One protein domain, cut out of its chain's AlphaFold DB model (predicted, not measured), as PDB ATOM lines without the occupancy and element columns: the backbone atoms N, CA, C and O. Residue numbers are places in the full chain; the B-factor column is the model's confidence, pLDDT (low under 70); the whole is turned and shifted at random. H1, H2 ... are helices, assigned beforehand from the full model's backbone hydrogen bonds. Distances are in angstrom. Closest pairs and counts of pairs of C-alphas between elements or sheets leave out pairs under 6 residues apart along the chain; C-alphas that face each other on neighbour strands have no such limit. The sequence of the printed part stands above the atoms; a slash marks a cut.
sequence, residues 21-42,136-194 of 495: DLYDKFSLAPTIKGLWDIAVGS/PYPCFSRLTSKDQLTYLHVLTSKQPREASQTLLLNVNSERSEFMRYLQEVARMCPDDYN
ATOM      1  N   ASP A  21       8.943  17.565  44.260       46.62
ATOM      2  CA  ASP A  21       7.797  18.160  44.941       46.62
ATOM      3  C   ASP A  21       7.293  17.267  46.089       46.62
ATOM      4  O   ASP A  21       6.836  17.787  47.099       46.62
ATOM      5  N   LEU A  22       7.482  15.939  46.018       50.50
ATOM      6  CA  LEU A  22       7.332  15.057  47.180       50.50
ATOM      7  C   LEU A  22       8.453  15.265  48.220       50.50
ATOM      8  O   LEU A  22       8.157  15.277  49.414       50.50
ATOM      9  N   TYR A  23       9.714  15.493  47.828       50.88
ATOM     10  CA  TYR A  23      10.767  15.861  48.798       50.88
ATOM     11  C   TYR A  23      10.469  17.212  49.457       50.88
ATOM     12  O   TYR A  23      10.431  17.336  50.681       50.88
ATOM     13  N   ASP A  24      10.141  18.212  48.647       51.28
ATOM     14  CA  ASP A  24       9.674  19.519  49.090       51.28
ATOM     15  C   ASP A  24       8.238  19.466  49.679       51.28
ATOM     16  O   ASP A  24       7.760  20.510  50.108       51.28
ATOM     17  N   LYS A  25       7.606  18.287  49.851       51.78
ATOM     18  CA  LYS A  25       6.424  18.054  50.716       51.78
ATOM     19  C   LYS A  25       6.796  17.408  52.060       51.78
ATOM     20  O   LYS A  25       6.328  17.867  53.096       51.78
ATOM     21  N   PHE A  26       7.677  16.403  52.067       49.66
ATOM     22  CA  PHE A  26       8.006  15.603  53.264       49.66
ATOM     23  C   PHE A  26       9.324  15.977  53.983       49.66
ATOM     24  O   PHE A  26       9.609  15.437  55.047       49.66
ATOM     25  N   SER A  27      10.118  16.916  53.453       54.50
ATOM     26  CA  SER A  27      11.285  17.495  54.149       54.50
ATOM     27  C   SER A  27      10.893  18.191  55.461       54.50
ATOM     28  O   SER A  27       9.903  18.924  55.499       54.50
ATOM     29  N   LEU A  28      11.719  18.010  56.498       58.22
ATOM     30  CA  LEU A  28      11.587  18.600  57.840       58.22
ATOM     31  C   LEU A  28      11.547  20.134  57.816       58.22
ATOM     32  O   LEU A  28      10.706  20.768  58.450       58.22
ATOM     33  N   ALA A  29      12.476  20.726  57.067       62.97
ATOM     34  CA  ALA A  29      12.607  22.163  56.904       62.97
ATOM     35  C   ALA A  29      12.196  22.570  55.479       62.97
ATOM     36  O   ALA A  29      12.508  21.847  54.520       62.97
ATOM     37  N   PRO A  30      11.531  23.726  55.304       70.56
ATOM     38  CA  PRO A  30      11.337  24.308  53.985       70.56
ATOM     39  C   PRO A  30      12.696  24.761  53.425       70.56
ATOM     40  O   PRO A  30      13.470  25.436  54.102       70.56
ATOM     41  N   THR A  31      13.012  24.369  52.190       77.06
ATOM     42  CA  THR A  31      14.300  24.699  51.558       77.06
ATOM     43  C   THR A  31      14.406  26.202  51.279       77.06
ATOM     44  O   THR A  31      13.409  26.825  50.923       77.06
ATOM     45  N   ILE A  32      15.608  26.799  51.371       79.12
ATOM     46  CA  ILE A  32      15.825  28.229  51.044       79.12
ATOM     47  C   ILE A  32      15.287  28.559  49.649       79.12
ATOM     48  O   ILE A  32      14.609  29.568  49.470       79.12
ATOM     49  N   LYS A  33      15.493  27.661  48.677       77.94
ATOM     50  CA  LYS A  33      14.893  27.788  47.350       77.94
ATOM     51  C   LYS A  33      13.359  27.765  47.391       77.94
ATOM     52  O   LYS A  33      12.751  28.633  46.787       77.94
ATOM     53  N   GLY A  34      12.730  26.820  48.094       76.19
ATOM     54  CA  GLY A  34      11.269  26.779  48.230       76.19
ATOM     55  C   GLY A  34      10.700  28.036  48.898       76.19
ATOM     56  O   GLY A  34       9.728  28.605  48.412       76.19
ATOM     57  N   LEU A  35      11.345  28.531  49.957       80.06
ATOM     58  CA  LEU A  35      10.966  29.786  50.609       80.06
ATOM     59  C   LEU A  35      11.181  31.008  49.706       80.06
ATOM     60  O   LEU A  35      10.385  31.937  49.761       80.06
ATOM     61  N   TRP A  36      12.224  31.021  48.871       78.88
ATOM     62  CA  TRP A  36      12.455  32.068  47.871       78.88
ATOM     63  C   TRP A  36      11.387  32.031  46.770       78.88
ATOM     64  O   TRP A  36      10.807  33.066  46.443       78.88
ATOM     65  N   ASP A  37      11.087  30.835  46.252       78.12
ATOM     66  CA  ASP A  37      10.036  30.587  45.261       78.12
ATOM     67  C   ASP A  37       8.655  31.046  45.804       78.12
ATOM     68  O   ASP A  37       7.837  31.543  45.032       78.12
ATOM     69  N   ILE A  38       8.416  30.979  47.126       75.00
ATOM     70  CA  ILE A  38       7.231  31.548  47.808       75.00
ATOM     71  C   ILE A  38       7.340  33.076  47.981       75.00
ATOM     72  O   ILE A  38       6.457  33.814  47.547       75.00
ATOM     73  N   ALA A  39       8.411  33.571  48.610       68.69
ATOM     74  CA  ALA A  39       8.551  34.972  49.026       68.69
ATOM     75  C   ALA A  39       8.725  35.959  47.856       68.69
ATOM     76  O   ALA A  39       8.406  37.140  47.994       68.69
ATOM     77  N   VAL A  40       9.218  35.482  46.709       65.50
ATOM     78  CA  VAL A  40       9.448  36.268  45.479       65.50
ATOM     79  C   VAL A  40       8.493  35.829  44.347       65.50
ATOM     80  O   VAL A  40       8.493  36.402  43.256       65.50
ATOM     81  N   GLY A  41       7.623  34.847  44.617       52.91
ATOM     82  CA  GLY A  41       6.736  34.156  43.674       52.91
ATOM     83  C   GLY A  41       5.552  34.954  43.121       52.91
ATOM     84  O   GLY A  41       4.394  34.580  43.308       52.91
ATOM     85  N   SER A  42       5.826  35.998  42.339       39.25
ATOM     86  CA  SER A  42       4.963  36.312  41.190       39.25
ATOM     87  C   SER A  42       5.365  35.421  40.005       39.25
ATOM     88  O   SER A  42       6.562  35.221  39.797       39.25
ATOM     89  N   PRO A 136      20.184   3.535  60.385       84.31
ATOM     90  CA  PRO A 136      21.059   3.708  59.227       84.31
ATOM     91  C   PRO A 136      20.492   3.020  57.976       84.31
ATOM     92  O   PRO A 136      19.755   2.036  58.072       84.31
ATOM     93  N   TYR A 137      20.882   3.488  56.784       84.50
ATOM     94  CA  TYR A 137      20.491   2.845  55.524       84.50
ATOM     95  C   TYR A 137      21.208   1.488  55.375       84.50
ATOM     96  O   TYR A 137      22.440   1.461  55.391       84.50
ATOM     97  N   PRO A 138      20.490   0.356  55.232       85.00
ATOM     98  CA  PRO A 138      21.101  -0.976  55.294       85.00
ATOM     99  C   PRO A 138      21.819  -1.407  54.003       85.00
ATOM    100  O   PRO A 138      22.489  -2.439  54.000       85.00
ATOM    101  N   CYS A 139      21.675  -0.654  52.908       84.00
ATOM    102  CA  CYS A 139      22.192  -1.020  51.590       84.00
ATOM    103  C   CYS A 139      23.324  -0.088  51.138       84.00
ATOM    104  O   CYS A 139      23.210   1.134  51.208       84.00
ATOM    105  N   PHE A 140      24.386  -0.659  50.570       85.69
ATOM    106  CA  PHE A 140      25.345   0.107  49.771       85.69
ATOM    107  C   PHE A 140      24.817   0.300  48.342       85.69
ATOM    108  O   PHE A 140      24.074  -0.540  47.831       85.69
ATOM    109  N   SER A 141      25.227   1.391  47.688       87.19
ATOM    110  CA  SER A 141      24.915   1.630  46.273       87.19
ATOM    111  C   SER A 141      25.497   0.515  45.394       87.19
ATOM    112  O   SER A 141      26.628   0.068  45.592       87.19
ATOM    113  N   ARG A 142      24.696   0.060  44.430       87.12
ATOM    114  CA  ARG A 142      24.989  -0.991  43.444       87.12
ATOM    115  C   ARG A 142      25.579  -0.358  42.172       87.12
ATOM    116  O   ARG A 142      26.276  -1.036  41.417       87.12
ATOM    117  N   LEU A 143      25.342   0.942  41.951       89.12
ATOM    118  CA  LEU A 143      26.032   1.784  40.968       89.12
ATOM    119  C   LEU A 143      27.538   1.862  41.261       89.12
ATOM    120  O   LEU A 143      27.957   2.168  42.377       89.12
ATOM    121  N   THR A 144      28.374   1.693  40.236       90.12
ATOM    122  CA  THR A 144      29.811   1.965  40.373       90.12
ATOM    123  C   THR A 144      30.084   3.473  40.411       90.12
ATOM    124  O   THR A 144      29.296   4.279  39.916       90.12
ATOM    125  N   SER A 145      31.261   3.889  40.887       89.75
ATOM    126  CA  SER A 145      31.675   5.305  40.836       89.75
ATOM    127  C   SER A 145      31.676   5.878  39.409       89.75
ATOM    128  O   SER A 145      31.464   7.074  39.217       89.75
ATOM    129  N   LYS A 146      31.867   5.032  38.384       89.38
ATOM    130  CA  LYS A 146      31.748   5.421  36.971       89.38
ATOM    131  C   LYS A 146      30.293   5.700  36.584       89.38
ATOM    132  O   LYS A 146      30.035   6.660  35.859       89.38
ATOM    133  N   ASP A 147      29.358   4.887  37.062       87.31
ATOM    134  CA  ASP A 147      27.920   5.042  36.818       87.31
ATOM    135  C   ASP A 147      27.388   6.310  37.495       87.31
ATOM    136  O   ASP A 147      26.722   7.123  36.856       87.31
ATOM    137  N   GLN A 148      27.791   6.537  38.749       89.00
ATOM    138  CA  GLN A 148      27.501   7.750  39.517       89.00
ATOM    139  C   GLN A 148      28.025   9.011  38.805       89.00
ATOM    140  O   GLN A 148      27.264   9.953  38.587       89.00
ATOM    141  N   LEU A 149      29.290   9.017  38.354       87.75
ATOM    142  CA  LEU A 149      29.862  10.125  37.571       87.75
ATOM    143  C   LEU A 149      29.149  10.330  36.225       87.75
ATOM    144  O   LEU A 149      28.943  11.469  35.805       87.75
ATOM    145  N   THR A 150      28.747   9.247  35.555       86.56
ATOM    146  CA  THR A 150      28.012   9.313  34.282       86.56
ATOM    147  C   THR A 150      26.632   9.942  34.482       86.56
ATOM    148  O   THR A 150      26.253  10.840  33.733       86.56
ATOM    149  N   TYR A 151      25.903   9.531  35.522       85.56
ATOM    150  CA  TYR A 151      24.591  10.085  35.847       85.56
ATOM    151  C   TYR A 151      24.677  11.547  36.320       85.56
ATOM    152  O   TYR A 151      23.909  12.390  35.858       85.56
ATOM    153  N   LEU A 152      25.669  11.892  37.150       85.88
ATOM    154  CA  LEU A 152      25.920  13.273  37.578       85.88
ATOM    155  C   LEU A 152      26.271  14.184  36.390       85.88
ATOM    156  O   LEU A 152      25.767  15.306  36.307       85.88
ATOM    157  N   HIS A 153      27.066  13.711  35.426       84.38
ATOM    158  CA  HIS A 153      27.296  14.450  34.183       84.38
ATOM    159  C   HIS A 153      25.983  14.689  33.418       84.38
ATOM    160  O   HIS A 153      25.751  15.798  32.947       84.38
ATOM    161  N   VAL A 154      25.101  13.688  33.300       83.56
ATOM    162  CA  VAL A 154      23.783  13.866  32.660       83.56
ATOM    163  C   VAL A 154      22.955  14.939  33.380       83.56
ATOM    164  O   VAL A 154      22.485  15.862  32.716       83.56
ATOM    165  N   LEU A 155      22.863  14.894  34.716       80.75
ATOM    166  CA  LEU A 155      22.130  15.882  35.530       80.75
ATOM    167  C   LEU A 155      22.683  17.317  35.427       80.75
ATOM    168  O   LEU A 155      21.919  18.277  35.499       80.75
ATOM    169  N   THR A 156      24.001  17.478  35.291       80.94
ATOM    170  CA  THR A 156      24.675  18.793  35.266       80.94
ATOM    171  C   THR A 156      24.884  19.369  33.860       80.94
ATOM    172  O   THR A 156      25.189  20.556  33.712       80.94
ATOM    173  N   SER A 157      24.732  18.560  32.809       77.00
ATOM    174  CA  SER A 157      25.024  18.978  31.436       77.00
ATOM    175  C   SER A 157      23.952  19.905  30.843       77.00
ATOM    176  O   SER A 157      22.772  19.578  30.786       77.00
ATOM    177  N   LYS A 158      24.374  21.054  30.290       72.25
ATOM    178  CA  LYS A 158      23.496  21.994  29.548       72.25
ATOM    179  C   LYS A 158      23.017  21.466  28.183       72.25
ATOM    180  O   LYS A 158      22.290  22.154  27.475       72.25
ATOM    181  N   GLN A 159      23.483  20.284  27.793       66.12
ATOM    182  CA  GLN A 159      23.158  19.561  26.568       66.12
ATOM    183  C   GLN A 159      22.925  18.105  26.992       66.12
ATOM    184  O   GLN A 159      23.914  17.385  27.168       66.12
ATOM    185  N   PRO A 160      21.670  17.691  27.248       59.41
ATOM    186  CA  PRO A 160      21.390  16.392  27.839       59.41
ATOM    187  C   PRO A 160      21.832  15.278  26.891       59.41
ATOM    188  O   PRO A 160      21.338  15.157  25.771       59.41
ATOM    189  N   ARG A 161      22.768  14.446  27.352       65.06
ATOM    190  CA  ARG A 161      23.032  13.142  26.738       65.06
ATOM    191  C   ARG A 161      22.100  12.118  27.362       65.06
ATOM    192  O   ARG A 161      21.939  12.103  28.580       65.06
ATOM    193  N   GLU A 162      21.539  11.241  26.542       69.50
ATOM    194  CA  GLU A 162      20.768  10.105  27.039       69.50
ATOM    195  C   GLU A 162      21.675   9.189  27.876       69.50
ATOM    196  O   GLU A 162      22.745   8.760  27.431       69.50
ATOM    197  N   ALA A 163      21.257   8.908  29.112       75.75
ATOM    198  CA  ALA A 163      21.848   7.845  29.914       75.75
ATOM    199  C   ALA A 163      21.495   6.482  29.295       75.75
ATOM    200  O   ALA A 163      20.447   6.334  28.665       75.75
ATOM    201  N   SER A 164      22.328   5.459  29.503       83.81
ATOM    202  CA  SER A 164      21.940   4.104  29.101       83.81
ATOM    203  C   SER A 164      20.703   3.659  29.889       83.81
ATOM    204  O   SER A 164      20.577   3.945  31.080       83.81
ATOM    205  N   GLN A 165      19.791   2.932  29.238       84.56
ATOM    206  CA  GLN A 165      18.560   2.460  29.884       84.56
ATOM    207  C   GLN A 165      18.867   1.625  31.137       84.56
ATOM    208  O   GLN A 165      18.219   1.799  32.162       84.56
ATOM    209  N   THR A 166      19.921   0.803  31.104       86.69
ATOM    210  CA  THR A 166      20.416   0.040  32.262       86.69
ATOM    211  C   THR A 166      20.854   0.934  33.427       86.69
ATOM    212  O   THR A 166      20.528   0.637  34.571       86.69
ATOM    213  N   LEU A 167      21.549   2.048  33.158       85.50
ATOM    214  CA  LEU A 167      21.941   3.005  34.199       85.50
ATOM    215  C   LEU A 167      20.706   3.662  34.825       85.50
ATOM    216  O   LEU A 167      20.604   3.735  36.045       85.50
ATOM    217  N   LEU A 168      19.750   4.094  33.997       86.12
ATOM    218  CA  LEU A 168      18.520   4.728  34.473       86.12
ATOM    219  C   LEU A 168      17.648   3.761  35.294       86.12
ATOM    220  O   LEU A 168      17.117   4.157  36.328       86.12
ATOM    221  N   LEU A 169      17.548   2.492  34.883       88.44
ATOM    222  CA  LEU A 169      16.856   1.444  35.639       88.44
ATOM    223  C   LEU A 169      17.516   1.192  37.003       88.44
ATOM    224  O   LEU A 169      16.816   1.169  38.011       88.44
ATOM    225  N   ASN A 170      18.848   1.075  37.057       87.56
ATOM    226  CA  ASN A 170      19.571   0.865  38.315       87.56
ATOM    227  C   ASN A 170      19.421   2.064  39.269       87.56
ATOM    228  O   ASN A 170      19.113   1.874  40.445       87.56
ATOM    229  N   VAL A 171      19.563   3.294  38.756       87.81
ATOM    230  CA  VAL A 171      19.331   4.536  39.518       87.81
ATOM    231  C   VAL A 171      17.903   4.584  40.070       87.81
ATOM    232  O   VAL A 171      17.708   4.927  41.235       87.81
ATOM    233  N   ASN A 172      16.902   4.226  39.263       87.00
ATOM    234  CA  ASN A 172      15.508   4.216  39.701       87.00
ATOM    235  C   ASN A 172      15.228   3.108  40.733       87.00
ATOM    236  O   ASN A 172      14.472   3.359  41.668       87.00
ATOM    237  N   SER A 173      15.860   1.931  40.626       88.88
ATOM    238  CA  SER A 173      15.756   0.872  41.646       88.88
ATOM    239  C   SER A 173      16.308   1.341  42.990       88.88
ATOM    240  O   SER A 173      15.591   1.310  43.985       88.88
ATOM    241  N   GLU A 174      17.539   1.866  43.018       90.62
ATOM    242  CA  GLU A 174      18.150   2.374  44.255       90.62
ATOM    243  C   GLU A 174      17.376   3.551  44.852       90.62
ATOM    244  O   GLU A 174      17.221   3.629  46.069       90.62
ATOM    245  N   ARG A 175      16.827   4.436  44.011       85.94
ATOM    246  CA  ARG A 175      15.926   5.507  44.450       85.94
ATOM    247  C   ARG A 175      14.684   4.936  45.131       85.94
ATOM    248  O   ARG A 175      14.349   5.388  46.218       85.94
ATOM    249  N   SER A 176      14.015   3.949  44.538       85.44
ATOM    250  CA  SER A 176      12.814   3.332  45.118       85.44
ATOM    251  C   SER A 176      13.108   2.512  46.383       85.44
ATOM    252  O   SER A 176      12.316   2.537  47.324       85.44
ATOM    253  N   GLU A 177      14.258   1.833  46.446       87.12
ATOM    254  CA  GLU A 177      14.761   1.153  47.648       87.12
ATOM    255  C   GLU A 177      15.008   2.164  48.787       87.12
ATOM    256  O   GLU A 177      14.480   1.999  49.890       87.12
ATOM    257  N   PHE A 178      15.713   3.264  48.499       85.62
ATOM    258  CA  PHE A 178      15.968   4.351  49.449       85.62
ATOM    259  C   PHE A 178      14.683   5.074  49.877       85.62
ATOM    260  O   PHE A 178      14.532   5.416  51.049       85.62
ATOM    261  N   MET A 179      13.716   5.255  48.972       81.38
ATOM    262  CA  MET A 179      12.437   5.881  49.313       81.38
ATOM    263  C   MET A 179      11.585   5.036  50.253       81.38
ATOM    264  O   MET A 179      11.026   5.577  51.207       81.38
ATOM    265  N   ARG A 180      11.522   3.717  50.031       83.88
ATOM    266  CA  ARG A 180      10.846   2.794  50.954       83.88
ATOM    267  C   ARG A 180      11.490   2.846  52.339       83.88
ATOM    268  O   ARG A 180      10.785   2.898  53.340       83.88
ATOM    269  N   TYR A 181      12.820   2.903  52.394       86.38
ATOM    270  CA  TYR A 181      13.554   3.106  53.641       86.38
ATOM    271  C   TYR A 181      13.202   4.439  54.324       86.38
ATOM    272  O   TYR A 181      12.871   4.419  55.505       86.38
ATOM    273  N   LEU A 182      13.199   5.577  53.616       83.00
ATOM    274  CA  LEU A 182      12.832   6.870  54.215       83.00
ATOM    275  C   LEU A 182      11.400   6.867  54.772       83.00
ATOM    276  O   LEU A 182      11.159   7.427  55.839       83.00
ATOM    277  N   GLN A 183      10.465   6.211  54.080       82.56
ATOM    278  CA  GLN A 183       9.089   6.039  54.548       82.56
ATOM    279  C   GLN A 183       9.019   5.196  55.831       82.56
ATOM    280  O   GLN A 183       8.312   5.564  56.769       82.56
ATOM    281  N   GLU A 184       9.776   4.098  55.910       83.19
ATOM    282  CA  GLU A 184       9.863   3.273  57.118       83.19
ATOM    283  C   GLU A 184      10.553   4.002  58.281       83.19
ATOM    284  O   GLU A 184      10.076   3.927  59.411       83.19
ATOM    285  N   VAL A 185      11.612   4.779  58.031       82.38
ATOM    286  CA  VAL A 185      12.259   5.602  59.068       82.38
ATOM    287  C   VAL A 185      11.304   6.672  59.599       82.38
ATOM    288  O   VAL A 185      11.186   6.814  60.813       82.38
ATOM    289  N   ALA A 186      10.553   7.359  58.733       79.81
ATOM    290  CA  ALA A 186       9.533   8.319  59.163       79.81
ATOM    291  C   ALA A 186       8.393   7.660  59.966       79.81
ATOM    292  O   ALA A 186       7.881   8.249  60.915       79.81
ATOM    293  N   ARG A 187       8.024   6.414  59.631       81.69
ATOM    294  CA  ARG A 187       7.022   5.619  60.363       81.69
ATOM    295  C   ARG A 187       7.525   5.128  61.726       81.69
ATOM    296  O   ARG A 187       6.731   5.008  62.655       81.69
ATOM    297  N   MET A 188       8.818   4.827  61.842       83.31
ATOM    298  CA  MET A 188       9.459   4.318  63.063       83.31
ATOM    299  C   MET A 188       9.930   5.429  64.015       83.31
ATOM    300  O   MET A 188       9.971   5.209  65.224       83.31
ATOM    301  N   CYS A 189      10.260   6.610  63.486       80.75
ATOM    302  CA  CYS A 189      10.773   7.764  64.231       80.75
ATOM    303  C   CYS A 189       9.954   9.049  63.951       80.75
ATOM    304  O   CYS A 189      10.542  10.072  63.595       80.75
ATOM    305  N   PRO A 190       8.612   9.047  64.100       79.31
ATOM    306  CA  PRO A 190       7.770  10.188  63.717       79.31
ATOM    307  C   PRO A 190       8.084  11.469  64.504       79.31
ATOM    308  O   PRO A 190       7.919  12.567  63.981       79.31
ATOM    309  N   ASP A 191       8.597  11.353  65.732       81.31
ATOM    310  CA  ASP A 191       8.950  12.508  66.565       81.31
ATOM    311  C   ASP A 191      10.125  13.331  66.016       81.31
ATOM    312  O   ASP A 191      10.180  14.537  66.254       81.31
ATOM    313  N   ASP A 192      11.010  12.735  65.206       76.81
ATOM    314  CA  ASP A 192      12.055  13.486  64.489       76.81
ATOM    315  C   ASP A 192      11.452  14.447  63.445       76.81
ATOM    316  O   ASP A 192      12.077  15.444  63.081       76.81
ATOM    317  N   TYR A 193      10.211  14.193  63.014       74.06
ATOM    318  CA  TYR A 193       9.444  15.013  62.072       74.06
ATOM    319  C   TYR A 193       8.529  16.035  62.766       74.06
ATOM    320  O   TYR A 193       7.944  16.890  62.102       74.06
ATOM    321  N   ASN A 194       8.473  16.012  64.103       79.38
ATOM    322  CA  ASN A 194       7.707  16.947  64.930       79.38
ATOM    323  C   ASN A 194       8.553  18.113  65.491       79.38
ATOM    324  O   ASN A 194       8.070  18.882  66.324       79.38
TER     325      ASN A 194
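Overview. This is residues 21 to 42 and 136 to 194 of the 495 residues of the protein "little elongation complex subunit 2-like" of Salmo salar (UniProt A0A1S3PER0). The model is a flat, open frame in which the long helix H4 makes one side, H3 turns off near its first end, the short H5 sits at its last end, and H1 and H2 form a separate piece from which residues 35 to 42 stick out. The 81 printed residues, with five named helices, H1 to H5 in chain order, and no named strand, are all helix in class. The whole is loose, with a radius of gyration of the C-alphas of 16.3 A and spans of 39 by 39 by 17 A.

Arrangement. H1, residues 21 to 26, and H2, residues 32 to 39, are close but not clearly touching: C-alphas 24 and 34 are closest, 7.5 A. H3, residues 145 to 156, is about perpendicular to H4, residues 165 to 188, at 90 degrees; closest C-alphas 147 and 167, 6.8 A. H1 and H4 are apart. H1 to H4 have every O i to N i+4 pair within hydrogen-bond range; H5, residues 190 to 193, is too short for one.

Along the chain. H1 begins at C-alpha 21 (7.797, 18.160, 44.941). H3 is 16.2 A long, H4 34.5 A, ending at C-alpha 188 (9.459, 4.318, 63.063).

Size, cuts and confidence. Residues 43 to 135 are cut out, a gap of 40.6 A between C-alphas 42 and 136. Residues 21 to 29, 39 to 42 and 159 to 162 have pLDDT under 70.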